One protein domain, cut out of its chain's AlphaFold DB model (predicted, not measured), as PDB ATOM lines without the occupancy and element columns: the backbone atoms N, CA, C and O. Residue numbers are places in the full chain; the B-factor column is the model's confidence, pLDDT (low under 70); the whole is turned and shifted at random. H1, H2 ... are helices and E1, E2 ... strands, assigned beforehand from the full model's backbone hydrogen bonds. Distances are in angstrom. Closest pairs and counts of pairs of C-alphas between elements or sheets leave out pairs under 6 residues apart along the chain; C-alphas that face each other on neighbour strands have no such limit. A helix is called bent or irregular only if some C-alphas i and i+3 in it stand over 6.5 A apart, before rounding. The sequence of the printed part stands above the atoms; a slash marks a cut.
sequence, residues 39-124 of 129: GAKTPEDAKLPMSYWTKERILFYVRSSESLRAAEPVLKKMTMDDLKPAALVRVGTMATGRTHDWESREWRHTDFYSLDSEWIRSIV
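What this domain is: This is residues 39 to 124 of the 129 residues of an uncharacterized protein of Methanomethylophilus alvus (strain Mx1201) (UniProt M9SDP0). A long two-stranded hairpin, E1 and E2, reaches away from a loose head of four short helices, H1 to H4, at one end; its loop, residues 96 to 108, makes the other end. The stretch before H1 folds back beside the hairpin, residues 48 to 49 pairing with residues 112 to 113 of E2. The printed part has 86 residues, with H1, H2, H3, E1, E2 and H4 in chain order; the sheet, order E1 - E2, is antiparallel, and the class is mixed. The whole is loose, with a radius of gyration of the C-alphas of 15.0 A, and elongated, spanning 50 by 27 by 18 A.

How they stand to each other: E1, residues 88 to 95, and E2, residues 109 to 115, form an antiparallel hairpin at 151 degrees; N 91 and O 112 are within hydrogen-bond range at 2.9 A, as are N 110 and O 94 at 2.9 A. E1 bends by 55 degrees at residue 91. H1, residues 55 to 64, and H2, residues 69 to 75, touch as a helical hairpin, a shallow tilt of 24 degrees, opposite ways; the closest C-alphas, Arg 63 and Arg 69, are 4.4 A apart. H3, residues 80 to 86, is close to but not clearly touching H1; the closest C-alphas, Lys 55 and Met 80, are 5.8 A apart. H4, residues 117 to 122, is close to but not clearly touching H2; the closest C-alphas, Ala 71 and Ile 120, are 6.4 A apart. H1 and E1 are apart. In H1 and H4 every O i to N i+4 pair is within hydrogen-bond range; H2 and H3 each have 1 of 3, beside 3 of 4 and 2 of 4 O i to N i+3 pairs.

Where its parts are: E1 runs 19.9 A from C-alpha 88 at (-13.329, 2.675, -85.628), E2 20.3 A, and H1 14.1 A from C-alpha 55 at (-10.055, 9.075, -77.084). H2 is irregular, C-alphas 70 and 73 being 7.1 A apart. H4 ends at C-alpha 122, (-2.119, -5.447, -86.299).

The domain as a whole: The C-alphas farthest apart, Glu 103 and Val 124, are 50.9 A apart. The printed part has no cut. The link from E1 to E2 is long, with 13 residues; the other links between named elements are tight. Residues 96 to 108 have pLDDT under 70.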
ATOM      1  N   GLY A  39     -26.469  -3.809 -74.562       80.75
ATOM      2  CA  GLY A  39     -25.982  -4.812 -73.633       80.75
ATOM      3  C   GLY A  39     -24.720  -5.528 -74.098       80.75
ATOM      4  O   GLY A  39     -24.496  -6.673 -73.704       80.75
ATOM      5  N   ALA A  40     -23.885  -4.882 -74.920       87.75
ATOM      6  CA  ALA A  40     -22.588  -5.429 -75.302       87.75
ATOM      7  C   ALA A  40     -21.759  -5.766 -74.055       87.75
ATOM      8  O   ALA A  40     -21.459  -4.894 -73.236       87.75
ATOM      9  N   LYS A  41     -21.384  -7.043 -73.916       88.06
ATOM     10  CA  LYS A  41     -20.580  -7.545 -72.789       88.06
ATOM     11  C   LYS A  41     -19.080  -7.400 -73.021       88.06
ATOM     12  O   LYS A  41     -18.304  -7.468 -72.071       88.06
ATOM     13  N   THR A  42     -18.676  -7.191 -74.271       90.50
ATOM     14  CA  THR A  42     -17.286  -6.959 -74.663       90.50
ATOM     15  C   THR A  42     -17.142  -5.575 -75.307       90.50
ATOM     16  O   THR A  42     -18.096  -5.076 -75.917       90.50
ATOM     17  N   PRO A  43     -15.975  -4.921 -75.174       90.44
ATOM     18  CA  PRO A  43     -15.718  -3.655 -75.852       90.44
ATOM     19  C   PRO A  43     -15.752  -3.744 -77.388       90.44
ATOM     20  O   PRO A  43     -16.053  -2.751 -78.049       90.44
ATOM     21  N   GLU A  44     -15.433  -4.908 -77.954       90.44
ATOM     22  CA  GLU A  44     -15.430  -5.190 -79.393       90.44
ATOM     23  C   GLU A  44     -16.846  -5.229 -79.976       90.44
ATOM     24  O   GLU A  44     -17.073  -4.740 -81.085       90.44
ATOM     25  N   ASP A  45     -17.803  -5.755 -79.209       91.44
ATOM     26  CA  ASP A  45     -19.207  -5.847 -79.617       91.44
ATOM     27  C   ASP A  45     -19.954  -4.517 -79.481       91.44
ATOM     28  O   ASP A  45     -21.054  -4.374 -80.020       91.44
ATOM     29  N   ALA A  46     -19.372  -3.548 -78.769       91.94
ATOM     30  CA  ALA A  46     -20.001  -2.272 -78.479       91.94
ATOM     31  C   ALA A  46     -20.239  -1.463 -79.755       91.94
ATOM     32  O   ALA A  46     -19.314  -1.168 -80.523       91.94
ATOM     33  N   LYS A  47     -21.486  -1.049 -79.967       92.31
ATOM     34  CA  LYS A  47     -21.903  -0.237 -81.113       92.31
ATOM     35  C   LYS A  47     -22.349   1.104 -80.587       92.31
ATOM     36  O   LYS A  47     -23.358   1.202 -79.904       92.31
ATOM     37  N   LEU A  48     -21.621   2.166 -80.910       90.44
ATOM     38  CA  LEU A  48     -21.951   3.502 -80.415       90.44
ATOM     39  C   LEU A  48     -21.997   4.532 -81.548       90.44
ATOM     40  O   LEU A  48     -21.274   4.386 -82.541       90.44
ATOM     41  N   PRO A  49     -22.811   5.598 -81.415       90.25
ATOM     42  CA  PRO A  49     -22.749   6.727 -82.329       90.25
ATOM     43  C   PRO A  49     -21.375   7.389 -82.260       90.25
ATOM     44  O   PRO A  49     -20.735   7.403 -81.207       90.25
ATOM     45  N   MET A  50     -20.955   8.036 -83.346       90.25
ATOM     46  CA  MET A  50     -19.638   8.681 -83.409       90.25
ATOM     47  C   MET A  50     -19.378   9.680 -82.263       90.25
ATOM     48  O   MET A  50     -18.253   9.799 -81.796       90.25
ATOM     49  N   SER A  51     -20.410  10.367 -81.761       88.38
ATOM     50  CA  SER A  51     -20.277  11.325 -80.652       88.38
ATOM     51  C   SER A  51     -19.873  10.693 -79.313       88.38
ATOM     52  O   SER A  51     -19.379  11.397 -78.437       88.38
ATOM     53  N   TYR A  52     -20.085   9.386 -79.135       90.31
ATOM     54  CA  TYR A  52     -19.707   8.660 -77.920       90.31
ATOM     55  C   TYR A  52     -18.247   8.209 -77.949       90.31
ATOM     56  O   TYR A  52     -17.656   7.998 -76.887       90.31
ATOM     57  N   TRP A  53     -17.656   8.073 -79.137       91.69
ATOM     58  CA  TRP A  53     -16.266   7.679 -79.300       91.69
ATOM     59  C   TRP A  53     -15.344   8.859 -79.015       91.69
ATOM     60  O   TRP A  53     -15.038   9.664 -79.890       91.69
ATOM     61  N   THR A  54     -14.895   8.959 -77.766       91.81
ATOM     62  CA  THR A  54     -13.790   9.839 -77.372       91.81
ATOM     63  C   THR A  54     -12.500   9.037 -77.274       91.81
ATOM     64  O   THR A  54     -12.527   7.808 -77.145       91.81
ATOM     65  N   LYS A  55     -11.355   9.725 -77.277       92.19
ATOM     66  CA  LYS A  55     -10.055   9.075 -77.084       92.19
ATOM     67  C   LYS A  55     -10.021   8.299 -75.768       92.19
ATOM     68  O   LYS A  55      -9.549   7.168 -75.733       92.19
ATOM     69  N   GLU A  56     -10.576   8.871 -74.704       91.75
ATOM     70  CA  GLU A  56     -10.676   8.227 -73.395       91.75
ATOM     71  C   GLU A  56     -11.494   6.940 -73.473       91.75
ATOM     72  O   GLU A  56     -11.059   5.932 -72.923       91.75
ATOM     73  N   ARG A  57     -12.631   6.937 -74.189       93.31
ATOM     74  CA  ARG A  57     -13.437   5.723 -74.373       93.31
ATOM     75  C   ARG A  57     -12.688   4.658 -75.163       93.31
ATOM     76  O   ARG A  57     -12.670   3.513 -74.729       93.31
ATOM     77  N   ILE A  58     -12.056   5.024 -76.279       94.12
ATOM     78  CA  ILE A  58     -11.297   4.079 -77.115       94.12
ATOM     79  C   ILE A  58     -10.204   3.406 -76.278       94.12
ATOM     80  O   ILE A  58     -10.151   2.182 -76.206       94.12
ATOM     81  N   LEU A  59      -9.381   4.192 -75.576       93.88
ATOM     82  CA  LEU A  59      -8.317   3.656 -74.718       93.88
ATOM     83  C   LEU A  59      -8.878   2.808 -73.577       93.88
ATOM     84  O   LEU A  59      -8.322   1.765 -73.238       93.88
ATOM     85  N   PHE A  60      -9.994   3.241 -72.996       93.06
ATOM     86  CA  PHE A  60     -10.671   2.507 -71.943       93.06
ATOM     87  C   PHE A  60     -11.181   1.136 -72.436       93.06
ATOM     88  O   PHE A  60     -10.989   0.134 -71.742       93.06
ATOM     89  N   TYR A  61     -11.755   1.063 -73.641       94.31
ATOM     90  CA  TYR A  61     -12.292  -0.171 -74.237       94.31
ATOM     91  C   TYR A  61     -11.166  -1.120 -74.632       94.31
ATOM     92  O   TYR A  61     -11.180  -2.283 -74.237       94.31
ATOM     93  N   VAL A  62     -10.131  -0.599 -75.292       94.31
ATOM     94  CA  VAL A  62      -8.930  -1.366 -75.651       94.31
ATOM     95  C   VAL A  62      -8.260  -1.956 -74.412       94.31
ATOM     96  O   VAL A  62      -7.928  -3.134 -74.404       94.31
ATOM     97  N   ARG A  63      -8.105  -1.182 -73.331       94.50
ATOM     98  CA  ARG A  63      -7.513  -1.679 -72.077       94.50
ATOM     99  C   ARG A  63      -8.355  -2.772 -71.414       94.50
ATOM    100  O   ARG A  63      -7.805  -3.653 -70.749       94.50
ATOM    101  N   SER A  64      -9.675  -2.677 -71.549       91.62
ATOM    102  CA  SER A  64     -10.620  -3.615 -70.940       91.62
ATOM    103  C   SER A  64     -10.742  -4.922 -71.726       91.62
ATOM    104  O   SER A  64     -11.035  -5.950 -71.124       91.62
ATOM    105  N   SER A  65     -10.441  -4.914 -73.027       92.81
ATOM    106  CA  SER A  65     -10.336  -6.126 -73.842       92.81
ATOM    107  C   SER A  65      -9.011  -6.848 -73.594       92.81
ATOM    108  O   SER A  65      -7.939  -6.257 -73.698       92.81
ATOM    109  N   GLU A  66      -9.066  -8.150 -73.313       91.56
ATOM    110  CA  GLU A  66      -7.871  -8.993 -73.215       91.56
ATOM    111  C   GLU A  66      -7.104  -9.057 -74.545       91.56
ATOM    112  O   GLU A  66      -5.877  -8.978 -74.553       91.56
ATOM    113  N   SER A  67      -7.828  -9.122 -75.668       91.38
ATOM    114  CA  SER A  67      -7.239  -9.279 -77.001       91.38
ATOM    115  C   SER A  67      -6.611  -7.992 -77.549       91.38
ATOM    116  O   SER A  67      -5.697  -8.056 -78.371       91.38
ATOM    117  N   LEU A  68      -7.075  -6.824 -77.088       93.62
ATOM    118  CA  LEU A  68      -6.636  -5.523 -77.599       93.62
ATOM    119  C   LEU A  68      -5.699  -4.773 -76.645       93.62
ATOM    120  O   LEU A  68      -4.998  -3.863 -77.089       93.62
ATOM    121  N   ARG A  69      -5.639  -5.136 -75.353       94.31
ATOM    122  CA  ARG A  69      -4.914  -4.375 -74.313       94.31
ATOM    123  C   ARG A  69      -3.474  -4.028 -74.687       94.31
ATOM    124  O   ARG A  69      -3.013  -2.940 -74.351       94.31
ATOM    125  N   ALA A  70      -2.777  -4.913 -75.399       93.81
ATOM    126  CA  ALA A  70      -1.395  -4.698 -75.831       93.81
ATOM    127  C   ALA A  70      -1.212  -3.473 -76.756       93.81
ATOM    128  O   ALA A  70      -0.125  -2.899 -76.802       93.81
ATOM    129  N   ALA A  71      -2.266  -3.035 -77.449       93.25
ATOM    130  CA  ALA A  71      -2.238  -1.879 -78.341       93.25
ATOM    131  C   ALA A  71      -2.404  -0.528 -77.614       93.25
ATOM    132  O   ALA A  71      -2.072   0.517 -78.180       93.25
ATOM    133  N   GLU A  72      -2.881  -0.512 -76.360       94.75
ATOM    134  CA  GLU A  72      -3.154   0.724 -75.601       94.75
ATOM    135  C   GLU A  72      -1.957   1.700 -75.553       94.75
ATOM    136  O   GLU A  72      -2.161   2.887 -75.835       94.75
ATOM    137  N   PRO A  73      -0.702   1.260 -75.313       94.06
ATOM    138  CA  PRO A  73       0.455   2.157 -75.297       94.06
ATOM    139  C   PRO A  73       0.747   2.837 -76.643       94.06
ATOM    140  O   PRO A  73       1.311   3.937 -76.663       94.06
ATOM    141  N   VAL A  74       0.389   2.192 -77.760       92.94
ATOM    142  CA  VAL A  74       0.542   2.743 -79.116       92.94
ATOM    143  C   VAL A  74      -0.563   3.764 -79.372       92.94
ATOM    144  O   VAL A  74      -0.275   4.932 -79.643       92.94
ATOM    145  N   LEU A  75      -1.823   3.365 -79.173       92.69
ATOM    146  CA  LEU A  75      -3.000   4.211 -79.402       92.69
ATOM    147  C   LEU A  75      -3.000   5.472 -78.529       92.69
ATOM    148  O   LEU A  75      -3.428   6.541 -78.964       92.69
ATOM    149  N   LYS A  76      -2.470   5.394 -77.303       94.81
ATOM    150  CA  LYS A  76      -2.388   6.539 -76.383       94.81
ATOM    151  C   LYS A  76      -1.591   7.713 -76.963       94.81
ATOM    152  O   LYS A  76      -1.883   8.866 -76.625       94.81
ATOM    153  N   LYS A  77      -0.625   7.442 -77.843       93.62
ATOM    154  CA  LYS A  77       0.223   8.452 -78.499       93.62
ATOM    155  C   LYS A  77      -0.438   9.091 -79.726       93.62
ATOM    156  O   LYS A  77      -0.014  10.170 -80.122       93.62
ATOM    157  N   MET A  78      -1.468   8.465 -80.292       93.50
ATOM    158  CA  MET A  78      -2.183   8.964 -81.471       93.50
ATOM    159  C   MET A  78      -3.145  10.099 -81.108       93.50
ATOM    160  O   MET A  78      -3.649  10.165 -79.981       93.50
ATOM    161  N   THR A  79      -3.413  11.010 -82.043       92.69
ATOM    162  CA  THR A  79      -4.448  12.034 -81.847       92.69
ATOM    163  C   THR A  79      -5.842  11.438 -82.057       92.69
ATOM    164  O   THR A  79      -5.983  10.340 -82.592       92.69
ATOM    165  N   MET A  80      -6.898  12.136 -81.623       90.12
ATOM    166  CA  MET A  80      -8.264  11.671 -81.894       90.12
ATOM    167  C   MET A  80      -8.564  11.641 -83.402       90.12
ATOM    168  O   MET A  80      -9.268  10.743 -83.861       90.12
ATOM    169  N   ASP A  81      -7.999  12.580 -84.164       90.19
ATOM    170  CA  ASP A  81      -8.181  12.657 -85.614       90.19
ATOM    171  C   ASP A  81      -7.537  11.471 -86.341       90.19
ATOM    172  O   ASP A  81      -8.085  11.016 -87.341       90.19
ATOM    173  N   ASP A  82      -6.450  10.910 -85.798       88.81
ATOM    174  CA  ASP A  82      -5.831   9.681 -86.314       88.81
ATOM    175  C   ASP A  82      -6.582   8.420 -85.858       88.81
ATOM    176  O   ASP A  82      -6.742   7.467 -86.617       88.81
ATOM    177  N   LEU A  83      -7.054   8.400 -84.605       89.00
ATOM    178  CA  LEU A  83      -7.761   7.250 -84.028       89.00
ATOM    179  C   LEU A  83      -9.125   7.027 -84.675       89.00
ATOM    180  O   LEU A  83      -9.529   5.887 -84.873       89.00
ATOM    181  N   LYS A  84      -9.851   8.099 -84.991       85.31
ATOM    182  CA  LYS A  84     -11.221   8.018 -85.500       85.31
ATOM    183  C   LYS A  84     -11.351   7.226 -86.811       85.31
ATOM    184  O   LYS A  84     -12.247   6.392 -86.869       85.31
ATOM    185  N   PRO A  85     -10.530   7.449 -87.855       86.69
ATOM    186  CA  PRO A  85     -10.593   6.646 -89.074       86.69
ATOM    187  C   PRO A  85      -9.909   5.279 -88.945       86.69
ATOM    188  O   PRO A  85     -10.230   4.392 -89.725       86.69
ATOM    189  N   ALA A  86      -8.962   5.111 -88.018       83.56
ATOM    190  CA  ALA A  86      -8.140   3.903 -87.946       83.56
ATOM    191  C   ALA A  86      -8.689   2.848 -86.973       83.56
ATOM    192  O   ALA A  86      -8.714   1.665 -87.280       83.56
ATOM    193  N   ALA A  87      -9.143   3.275 -85.794       86.94
ATOM    194  CA  ALA A  87      -9.579   2.391 -84.719       86.94
ATOM    195  C   ALA A  87     -11.096   2.152 -84.701       86.94
ATOM    196  O   ALA A  87     -11.565   1.401 -83.847       86.94
ATOM    197  N   LEU A  88     -11.871   2.796 -85.584       94.25
ATOM    198  CA  LEU A  88     -13.329   2.675 -85.628       94.25
ATOM    199  C   LEU A  88     -13.816   2.281 -87.019       94.25
ATOM    200  O   LEU A  88     -13.536   2.958 -88.007       94.25
ATOM    201  N   VAL A  89     -14.656   1.252 -87.068       95.00
ATOM    202  CA  VAL A  89     -15.326   0.797 -88.288       95.00
ATOM    203  C   VAL A  89     -16.824   1.056 -88.187       95.00
ATOM    204  O   VAL A  89     -17.436   0.859 -87.135       95.00
ATOM    205  N   ARG A  90     -17.441   1.519 -89.280       94.25
ATOM    206  CA  ARG A  90     -18.901   1.656 -89.361       94.25
ATOM    207  C   ARG A  90     -19.519   0.260 -89.402       94.25
ATOM    208  O   ARG A  90     -19.263  -0.493 -90.335       94.25
ATOM    209  N   VAL A  91     -20.371  -0.052 -88.430       91.56
ATOM    210  CA  VAL A  91     -21.019  -1.372 -88.308       91.56
ATOM    211  C   VAL A  91     -22.453  -1.392 -88.823       91.56
ATOM    212  O   VAL A  91     -23.006  -2.458 -89.077       91.56
ATOM    213  N   GLY A  92     -23.066  -0.223 -88.996       87.19
ATOM    214  CA  GLY A  92     -24.392  -0.117 -89.581       87.19
ATOM    215  C   GLY A  92     -25.103   1.165 -89.198       87.19
ATOM    216  O   GLY A  92     -24.535   2.062 -88.575       87.19
ATOM    217  N   THR A  93     -26.372   1.225 -89.568       84.56
ATOM    218  CA  THR A  93     -27.270   2.328 -89.243       84.56
ATOM    219  C   THR A  93     -28.448   1.753 -88.477       84.56
ATOM    220  O   THR A  93     -29.052   0.778 -88.920       84.56
ATOM    221  N   MET A  94     -28.781   2.343 -87.332       76.50
ATOM    222  CA  MET A  94     -29.963   1.946 -86.563       76.50
ATOM    223  C   MET A  94     -30.905   3.136 -86.420       76.50
ATOM    224  O   MET A  94     -30.476   4.291 -86.357       76.50
ATOM    225  N   ALA A  95     -32.205   2.857 -86.375       70.12
ATOM    226  CA  ALA A  95     -33.198   3.854 -86.009       70.12
ATOM    227  C   ALA A  95     -33.055   4.141 -84.506       70.12
ATOM    228  O   ALA A  95     -33.325   3.277 -83.675       70.12
ATOM    229  N   THR A  96     -32.583   5.336 -84.152       64.62
ATOM    230  CA  THR A  96     -32.268   5.705 -82.755       64.62
ATOM    231  C   THR A  96     -33.222   6.722 -82.164       64.62
ATOM    232  O   THR A  96     -33.084   7.095 -81.003       64.62
ATOM    233  N   GLY A  97     -34.149   7.238 -82.965       54.34
ATOM    234  CA  GLY A  97     -35.139   8.199 -82.510       54.34
ATOM    235  C   GLY A  97     -36.542   7.629 -82.590       54.34
ATOM    236  O   GLY A  97     -36.942   7.142 -83.636       54.34
ATOM    237  N   ARG A  98     -37.328   7.837 -81.530       51.53
ATOM    238  CA  ARG A  98     -38.704   8.304 -81.718       51.53
ATOM    239  C   ARG A  98     -38.597   9.757 -82.199       51.53
ATOM    240  O   ARG A  98     -38.307  10.624 -81.381       51.53
ATOM    241  N   THR A  99     -38.794  10.043 -83.482       46.94
ATOM    242  CA  THR A  99     -39.046  11.423 -83.932       46.94
ATOM    243  C   THR A  99     -40.525  11.568 -84.238       46.94
ATOM    244  O   THR A  99     -41.001  11.263 -85.323       46.94
ATOM    245  N   HIS A 100     -41.247  12.059 -83.235       39.38
ATOM    246  CA  HIS A 100     -42.426  12.883 -83.444       39.38
ATOM    247  C   HIS A 100     -41.911  14.308 -83.716       39.38
ATOM    248  O   HIS A 100     -42.109  15.211 -82.915       39.38
ATOM    249  N   ASP A 101     -41.168  14.508 -84.806       45.28
ATOM    250  CA  ASP A 101     -41.271  15.804 -85.463       45.28
ATOM    251  C   ASP A 101     -42.658  15.775 -86.107       45.28
ATOM    252  O   ASP A 101     -42.914  14.972 -87.011       45.28
ATOM    253  N   TRP A 102     -43.594  16.531 -85.534       48.09
ATOM    254  CA  TRP A 102     -44.992  16.537 -85.965       48.09
ATOM    255  C   TRP A 102     -45.133  16.910 -87.451       48.09
ATOM    256  O   TRP A 102     -46.162  16.582 -88.044       48.09
ATOM    257  N   GLU A 103     -44.107  17.525 -88.052       51.16
ATOM    258  CA  GLU A 103     -44.082  17.926 -89.457       51.16
ATOM    259  C   GLU A 103     -43.547  16.835 -90.400       51.16
ATOM    260  O   GLU A 103     -44.124  16.647 -91.472       51.16
ATOM    261  N   SER A 104     -42.504  16.082 -90.025       59.00
ATOM    262  CA  SER A 104     -41.798  15.190 -90.969       59.00
ATOM    263  C   SER A 104     -42.081  13.689 -90.823       59.00
ATOM    264  O   SER A 104     -41.935  12.966 -91.802       59.00
ATOM    265  N   ARG A 105     -42.527  13.183 -89.660       53.38
ATOM    266  CA  ARG A 105     -42.803  11.737 -89.417       53.38
ATOM    267  C   ARG A 105     -41.668  10.763 -89.807       53.38
ATOM    268  O   ARG A 105     -41.927   9.572 -89.986       53.38
ATOM    269  N   GLU A 106     -40.426  11.222 -89.926       50.66
ATOM    270  CA  GLU A 106     -39.306  10.376 -90.344       50.66
ATOM    271  C   GLU A 106     -38.485   9.863 -89.155       50.66
ATOM    272  O   GLU A 106     -38.190  10.566 -88.181       50.66
ATOM    273  N   TRP A 107     -38.093   8.591 -89.239       56.00
ATOM    274  CA  TRP A 107     -37.196   7.976 -88.269       56.00
ATOM    275  C   TRP A 107     -35.810   8.606 -88.382       56.00
ATOM    276  O   TRP A 107     -35.179   8.557 -89.442       56.00
ATOM    277  N   ARG A 108     -35.288   9.143 -87.273       66.62
ATOM    278  CA  ARG A 108     -33.881   9.536 -87.225       66.62
ATOM    279  C   ARG A 108     -33.018   8.280 -87.202       66.62
ATOM    280  O   ARG A 108     -33.005   7.524 -86.227       66.62
ATOM    281  N   HIS A 109     -32.294   8.092 -88.292       75.56
ATOM    282  CA  HIS A 109     -31.288   7.061 -88.447       75.56
ATOM    283  C   HIS A 109     -29.945   7.599 -87.952       75.56
ATOM    284  O   HIS A 109     -29.567   8.726 -88.277       75.56
ATOM    285  N   THR A 110     -29.238   6.808 -87.155       82.81
ATOM    286  CA  THR A 110     -27.895   7.144 -86.674       82.81
ATOM    287  C   THR A 110     -26.935   6.050 -87.093       82.81
ATOM    288  O   THR A 110     -27.241   4.863 -86.974       82.81
ATOM    289  N   ASP A 111     -25.773   6.463 -87.590       90.00
ATOM    290  CA  ASP A 111     -24.676   5.556 -87.885       90.00
ATOM    291  C   ASP A 111     -23.945   5.142 -86.613       90.00
ATOM    292  O   ASP A 111     -23.623   5.963 -85.748       90.00
ATOM    293  N   PHE A 112     -23.661   3.849 -86.549       91.31
ATOM    294  CA  PHE A 112     -22.980   3.198 -85.450       91.31
ATOM    295  C   PHE A 112     -21.610   2.716 -85.874       91.31
ATOM    296  O   PHE A 112     -21.395   2.267 -87.004       91.31
ATOM    297  N   TYR A 113     -20.700   2.788 -84.915       94.62
ATOM    298  CA  TYR A 113     -19.308   2.418 -85.071       94.62
ATOM    299  C   TYR A 113     -18.892   1.515 -83.915       94.62
ATOM    300  O   TYR A 113     -19.411   1.665 -82.805       94.62
ATOM    301  N   SER A 114     -17.944   0.628 -84.189       95.19
ATOM    302  CA  SER A 114     -17.313  -0.277 -83.223       95.19
ATOM    303  C   SER A 114     -15.799  -0.225 -83.376       95.19
ATOM    304  O   SER A 114     -15.297   0.320 -84.362       95.19
ATOM    305  N   LEU A 115     -15.073  -0.788 -82.409       95.75
ATOM    306  CA  LEU A 115     -13.623  -0.906 -82.506       95.75
ATOM    307  C   LEU A 115     -13.228  -1.806 -83.682       95.75
ATOM    308  O   LEU A 115     -13.672  -2.954 -83.767       95.75
ATOM    309  N   ASP A 116     -12.340  -1.309 -84.542       95.44
ATOM    310  CA  ASP A 116     -11.682  -2.131 -85.558       95.44
ATOM    311  C   ASP A 116     -10.645  -3.035 -84.882       95.44
ATOM    312  O   ASP A 116      -9.456  -2.736 -84.769       95.44
ATOM    313  N   SER A 117     -11.137  -4.151 -84.358       93.19
ATOM    314  CA  SER A 117     -10.337  -5.080 -83.568       93.19
ATOM    315  C   SER A 117      -9.252  -5.769 -84.395       93.19
ATOM    316  O   SER A 117      -8.274  -6.244 -83.820       93.19
ATOM    317  N   GLU A 118      -9.419  -5.871 -85.714       92.19
ATOM    318  CA  GLU A 118      -8.418  -6.443 -86.617       92.19
ATOM    319  C   GLU A 118      -7.254  -5.469 -86.788       92.19
ATOM    320  O   GLU A 118      -6.105  -5.814 -86.493       92.19
ATOM    321  N   TRP A 119      -7.555  -4.220 -87.151       93.56
ATOM    322  CA  TRP A 119      -6.538  -3.187 -87.289       93.56
ATOM    323  C   TRP A 119      -5.814  -2.928 -85.960       93.56
ATOM    324  O   TRP A 119      -4.582  -2.908 -85.928       93.56
ATOM    325  N   ILE A 120      -6.544  -2.827 -84.843       93.94
ATOM    326  CA  ILE A 120      -5.956  -2.596 -83.511       93.94
ATOM    327  C   ILE A 120      -4.993  -3.726 -83.112       93.94
ATOM    328  O   ILE A 120      -3.965  -3.462 -82.490       93.94
ATOM    329  N   ARG A 121      -5.276  -4.981 -83.475       92.19
ATOM    330  CA  ARG A 121      -4.341  -6.092 -83.229       92.19
ATOM    331  C   ARG A 121      -3.089  -5.988 -84.096       92.19
ATOM    332  O   ARG A 121      -1.999  -6.274 -83.611       92.19
ATOM    333  N   SER A 122      -3.230  -5.533 -85.339       90.75
ATOM    334  CA  SER A 122      -2.119  -5.447 -86.299       90.75
ATOM    335  C   SER A 122      -1.041  -4.415 -85.937       90.75
ATOM    336  O   SER A 122       0.094  -4.529 -86.389       90.75
ATOM    337  N   ILE A 123      -1.371  -3.413 -85.114       89.56
ATOM    338  CA  ILE A 123      -0.431  -2.347 -84.727       89.56
ATOM    339  C   ILE A 123       0.434  -2.699 -83.514       89.56
ATOM    340  O   ILE A 123       1.292  -1.903 -83.120       89.56
ATOM    341  N   VAL A 124       0.202  -3.856 -82.890       86.50
ATOM    342  CA  VAL A 124       1.059  -4.350 -81.813       86.50
ATOM    343  C   VAL A 124       2.345  -4.868 -82.458       86.50
ATOM    344  O   VAL A 124       2.278  -5.787 -83.272       86.50
TER     345      VAL A 124